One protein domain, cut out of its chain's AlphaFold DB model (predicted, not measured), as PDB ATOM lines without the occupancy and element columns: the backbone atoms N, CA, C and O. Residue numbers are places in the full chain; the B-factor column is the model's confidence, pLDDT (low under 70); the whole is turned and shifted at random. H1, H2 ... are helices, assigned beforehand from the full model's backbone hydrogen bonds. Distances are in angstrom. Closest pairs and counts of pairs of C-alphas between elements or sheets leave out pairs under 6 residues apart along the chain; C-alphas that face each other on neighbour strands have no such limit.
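AT A GLANCE: This is residues 2 to 42 of the 141 residues of an uncharacterized protein of Puccinia graminis f. sp. tritici (UniProt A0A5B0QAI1). You will find little regular structure here: a winding stretch, residues 7 to 28, makes the middle, with H2 and H3 at one end and H1 at the other. The 41 printed residues include three named helices, H1, H2, H3 in chain order, and no named strand; the class is all helix, with 16 residues in named elements. The whole is compact, radius of gyration of the C-alphas 10.1 A, and elongated, spanning 30 by 19 by 13 A.

HOW THE PARTS SIT: Begin at H3, residues 34 to 40, where every O i to N i+4 pair is within hydrogen-bond range. H2, residues 29 to 32, too short for such a pair, is close to H3 but not clearly touching; their closest C-alphas, Ala 30 and Phe 36, are 7.0 A apart. H1, residues 2 to 6, with 0 of 1 such pairs but 1 of 2 O i to N i+3 pairs within range, is apart from both.

IN THESE COORDINATES: Find C-alpha 34 at (44.585, 25.236, -33.223); H3 runs 9.6 A to C-alpha 40. H2 measures 5.8 A. H1 runs 7.0 A from C-alpha 2 at (34.950, 1.103, -28.427).

THE WHOLE: The farthest C-alphas, Ile 5 and Lys 34, are 29.6 A apart. The printed part has no cut; link H1 to H2 is long, H2 to H3 tight. Residues 2 to 5 have pLDDT under 70.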
ATOM      1  N   HIS A   2      35.901   0.026 -28.819       58.53
ATOM      2  CA  HIS A   2      34.950   1.103 -28.427       58.53
ATOM      3  C   HIS A   2      34.101   1.673 -29.590       58.53
ATOM      4  O   HIS A   2      32.926   1.970 -29.412       58.53
ATOM      5  N   SER A   3      34.668   1.772 -30.797       58.34
ATOM      6  CA  SER A   3      33.976   2.286 -31.995       58.34
ATOM      7  C   SER A   3      32.876   1.362 -32.530       58.34
ATOM      8  O   SER A   3      31.918   1.829 -33.139       58.34
ATOM      9  N   GLU A   4      32.994   0.054 -32.281       59.78
ATOM     10  CA  GLU A   4      31.991  -0.950 -32.665       59.78
ATOM     11  C   GLU A   4      30.681  -0.767 -31.901       59.78
ATOM     12  O   GLU A   4      29.623  -1.084 -32.428       59.78
ATOM     13  N   ILE A   5      30.746  -0.237 -30.680       69.19
ATOM     14  CA  ILE A   5      29.594  -0.090 -29.789       69.19
ATOM     15  C   ILE A   5      28.765   1.140 -30.171       69.19
ATOM     16  O   ILE A   5      27.540   1.075 -30.207       69.19
ATOM     17  N   THR A   6      29.419   2.252 -30.508       72.69
ATOM     18  CA  THR A   6      28.762   3.559 -30.675       72.69
ATOM     19  C   THR A   6      28.404   3.916 -32.115       72.69
ATOM     20  O   THR A   6      27.928   5.020 -32.354       72.69
ATOM     21  N   ASN A   7      28.612   3.010 -33.076       84.31
ATOM     22  CA  ASN A   7      28.456   3.282 -34.511       84.31
ATOM     23  C   ASN A   7      29.259   4.504 -34.970       84.31
ATOM     24  O   ASN A   7      28.765   5.328 -35.737       84.31
ATOM     25  N   THR A   8      30.490   4.650 -34.483       81.69
ATOM     26  CA  THR A   8      31.343   5.803 -34.791       81.69
ATOM     27  C   THR A   8      32.641   5.353 -35.450       81.69
ATOM     28  O   THR A   8      33.157   4.267 -35.169       81.69
ATOM     29  N   PRO A   9      33.204   6.162 -36.357       83.56
ATOM     30  CA  PRO A   9      34.458   5.835 -37.007       83.56
ATOM     31  C   PRO A   9      35.637   5.953 -36.025       83.56
ATOM     32  O   PRO A   9      35.566   6.626 -34.998       83.56
ATOM     33  N   TYR A  10      36.750   5.287 -36.345       83.69
ATOM     34  CA  TYR A  10      37.956   5.357 -35.521       83.69
ATOM     35  C   TYR A  10      38.503   6.794 -35.498       83.69
ATOM     36  O   TYR A  10      38.791   7.334 -36.570       83.69
ATOM     37  N   PRO A  11      38.708   7.413 -34.319       81.62
ATOM     38  CA  PRO A  11      39.044   8.830 -34.232       81.62
ATOM     39  C   PRO A  11      40.272   9.231 -35.045       81.62
ATOM     40  O   PRO A  11      40.273  10.302 -35.641       81.62
ATOM     41  N   GLY A  12      41.309   8.388 -35.115       81.69
ATOM     42  CA  GLY A  12      42.556   8.700 -35.823       81.69
ATOM     43  C   GLY A  12      42.370   8.948 -37.323       81.69
ATOM     44  O   GLY A  12      42.926   9.908 -37.849       81.69
ATOM     45  N   SER A  13      41.526   8.151 -37.982       83.69
ATOM     46  CA  SER A  13      41.314   8.164 -39.438       83.69
ATOM     47  C   SER A  13      39.986   8.797 -39.865       83.69
ATOM     48  O   SER A  13      39.640   8.774 -41.045       83.69
ATOM     49  N   ALA A  14      39.245   9.382 -38.923       86.94
ATOM     50  CA  ALA A  14      37.962  10.017 -39.177       86.94
ATOM     51  C   ALA A  14      38.054  11.545 -39.194       86.94
ATOM     52  O   ALA A  14      38.740  12.157 -38.369       86.94
ATOM     53  N   LEU A  15      37.263  12.146 -40.084       91.50
ATOM     54  CA  LEU A  15      36.949  13.575 -40.068       91.50
ATOM     55  C   LEU A  15      35.980  13.936 -38.942       91.50
ATOM     56  O   LEU A  15      36.028  15.048 -38.441       91.50
ATOM     57  N   ASN A  16      35.161  12.981 -38.505       90.62
ATOM     58  CA  ASN A  16      34.202  13.092 -37.409       90.62
ATOM     59  C   ASN A  16      34.651  12.218 -36.220       90.62
ATOM     60  O   ASN A  16      34.099  11.138 -36.014       90.62
ATOM     61  N   PRO A  17      35.696  12.606 -35.466       84.62
ATOM     62  CA  PRO A  17      36.324  11.715 -34.491       84.62
ATOM     63  C   PRO A  17      35.565  11.587 -33.165       84.62
ATOM     64  O   PRO A  17      35.864  10.683 -32.391       84.62
ATOM     65  N   CYS A  18      34.633  12.495 -32.857       87.31
ATOM     66  CA  CYS A  18      33.937  12.477 -31.575       87.31
ATOM     67  C   CYS A  18      32.676  11.604 -31.616       87.31
ATOM     68  O   CYS A  18      31.800  11.794 -32.465       87.31
ATOM     69  N   CYS A  19      32.551  10.710 -30.631       82.81
ATOM     70  CA  CYS A  19      31.371   9.866 -30.441       82.81
ATOM     71  C   CYS A  19      30.198  10.590 -29.760       82.81
ATOM     72  O   CYS A  19      29.071  10.116 -29.832       82.81
ATOM     73  N   ILE A  20      30.457  11.714 -29.086       85.81
ATOM     74  CA  ILE A  20      29.479  12.401 -28.225       85.81
ATOM     75  C   ILE A  20      28.893  13.633 -28.917       85.81
ATOM     76  O   ILE A  20      27.714  13.938 -28.757       85.81
ATOM     77  N   CYS A  21      29.702  14.354 -29.694       91.19
ATOM     78  CA  CYS A  21      29.307  15.602 -30.335       91.19
ATOM     79  C   CYS A  21      29.559  15.574 -31.843       91.19
ATOM     80  O   CYS A  21      30.257  14.703 -32.370       91.19
ATOM     81  N   THR A  22      28.988  16.544 -32.551       90.75
ATOM     82  CA  THR A  22      29.105  16.694 -34.007       90.75
ATOM     83  C   THR A  22      30.438  17.330 -34.424       90.75
ATOM     84  O   THR A  22      30.509  17.999 -35.453       90.75
ATOM     85  N   LEU A  23      31.487  17.202 -33.602       93.00
ATOM     86  CA  LEU A  23      32.805  17.746 -33.910       93.00
ATOM     87  C   LEU A  23      33.363  17.068 -35.159       93.00
ATOM     88  O   LEU A  23      33.536  15.846 -35.191       93.00
ATOM     89  N   SER A  24      33.711  17.895 -36.139       92.88
ATOM     90  CA  SER A  24      34.274  17.468 -37.407       92.88
ATOM     91  C   SER A  24      35.446  18.351 -37.836       92.88
ATOM     92  O   SER A  24      35.596  19.492 -37.388       92.88
ATOM     93  N   ALA A  25      36.299  17.803 -38.696       93.19
ATOM     94  CA  ALA A  25      37.380  18.501 -39.373       93.19
ATOM     95  C   ALA A  25      37.211  18.356 -40.892       93.19
ATOM     96  O   ALA A  25      36.812  17.290 -41.355       93.19
ATOM     97  N   PRO A  26      37.567  19.372 -41.693       91.94
ATOM     98  CA  PRO A  26      37.484  19.278 -43.152       91.94
ATOM     99  C   PRO A  26      38.520  18.311 -43.753       91.94
ATOM    100  O   PRO A  26      38.337  17.811 -44.856       91.94
ATOM    101  N   SER A  27      39.617  18.039 -43.042       93.31
ATOM    102  CA  SER A  27      40.645  17.072 -43.438       93.31
ATOM    103  C   SER A  27      41.348  16.495 -42.208       93.31
ATOM    104  O   SER A  27      41.256  17.053 -41.112       93.31
ATOM    105  N   LEU A  28      42.087  15.393 -42.371       91.81
ATOM    106  CA  LEU A  28      42.888  14.833 -41.274       91.81
ATOM    107  C   LEU A  28      43.978  15.809 -40.815       91.81
ATOM    108  O   LEU A  28      44.154  16.000 -39.617       91.81
ATOM    109  N   ALA A  29      44.635  16.500 -41.751       93.19
ATOM    110  CA  ALA A  29      45.625  17.528 -41.435       93.19
ATOM    111  C   ALA A  29      45.017  18.691 -40.629       93.19
ATOM    112  O   ALA A  29      45.639  19.201 -39.698       93.19
ATOM    113  N   ALA A  30      43.767  19.072 -40.926       94.31
ATOM    114  CA  ALA A  30      43.067  20.131 -40.204       94.31
ATOM    115  C   ALA A  30      42.845  19.814 -38.716       94.31
ATOM    116  O   ALA A  30      42.683  20.740 -37.925       94.31
ATOM    117  N   LYS A  31      42.897  18.539 -38.310       92.44
ATOM    118  CA  LYS A  31      42.798  18.150 -36.896       92.44
ATOM    119  C   LYS A  31      43.995  18.605 -36.067       92.44
ATOM    120  O   LYS A  31      43.864  18.717 -34.858       92.44
ATOM    121  N   HIS A  32      45.139  18.882 -36.687       91.25
ATOM    122  CA  HIS A  32      46.327  19.383 -35.989       91.25
ATOM    123  C   HIS A  32      46.327  20.909 -35.831       91.25
ATOM    124  O   HIS A  32      47.222  21.472 -35.201       91.25
ATOM    125  N   ARG A  33      45.338  21.602 -36.405       94.44
ATOM    126  CA  ARG A  33      45.235  23.056 -36.308       94.44
ATOM    127  C   ARG A  33      44.631  23.477 -34.969       94.44
ATOM    128  O   ARG A  33      43.816  22.771 -34.373       94.44
ATOM    129  N   LYS A  34      45.016  24.674 -34.514       94.25
ATOM    130  CA  LYS A  34      44.585  25.236 -33.223       94.25
ATOM    131  C   LYS A  34      43.065  25.390 -33.123       94.25
ATOM    132  O   LYS A  34      42.504  25.099 -32.076       94.25
ATOM    133  N   ASP A  35      42.396  25.786 -34.206       92.75
ATOM    134  CA  ASP A  35      40.935  25.941 -34.261       92.75
ATOM    135  C   ASP A  35      40.199  24.634 -33.949       92.75
ATOM    136  O   ASP A  35      39.236  24.629 -33.180       92.75
ATOM    137  N   PHE A  36      40.676  23.516 -34.503       94.19
ATOM    138  CA  PHE A  36      40.117  22.204 -34.200       94.19
ATOM    139  C   PHE A  36      40.431  21.778 -32.761       94.19
ATOM    140  O   PHE A  36      39.539  21.266 -32.090       94.19
ATOM    141  N   MET A  37      41.647  22.026 -32.259       93.25
ATOM    142  CA  MET A  37      42.015  21.721 -30.865       93.25
ATOM    143  C   MET A  37      41.154  22.478 -29.849       93.25
ATOM    144  O   MET A  37      40.679  21.867 -28.893       93.25
ATOM    145  N   TYR A  38      40.882  23.768 -30.069       94.94
ATOM    146  CA  TYR A  38      39.976  24.529 -29.203       94.94
ATOM    147  C   TYR A  38      38.581  23.910 -29.189       94.94
ATOM    148  O   TYR A  38      38.065  23.581 -28.123       94.94
ATOM    149  N   LYS A  39      38.011  23.628 -30.368       94.62
ATOM    150  CA  LYS A  39      36.710  22.955 -30.456       94.62
ATOM    151  C   LYS A  39      36.733  21.573 -29.809       94.62
ATOM    152  O   LYS A  39      35.776  21.226 -29.129       94.62
ATOM    153  N   PHE A  40      37.799  20.791 -29.970       92.94
ATOM    154  CA  PHE A  40      37.953  19.483 -29.330       92.94
ATOM    155  C   PHE A  40      37.885  19.579 -27.802       92.94
ATOM    156  O   PHE A  40      37.217  18.764 -27.171       92.94
ATOM    157  N   LEU A  41      38.487  20.619 -27.229       93.25
ATOM    158  CA  LEU A  41      38.434  20.922 -25.797       93.25
ATOM    159  C   LEU A  41      37.153  21.655 -25.365       93.25
ATOM    160  O   LEU A  41      37.022  22.003 -24.195       93.25
ATOM    161  N   HIS A  42      36.200  21.872 -26.278       94.75
ATOM    162  CA  HIS A  42      34.977  22.645 -26.045       94.75
ATOM    163  C   HIS A  42      35.275  24.090 -25.614       94.75
ATOM    164  O   HIS A  42      34.644  24.620 -24.700       94.75
TER     165      HIS A  42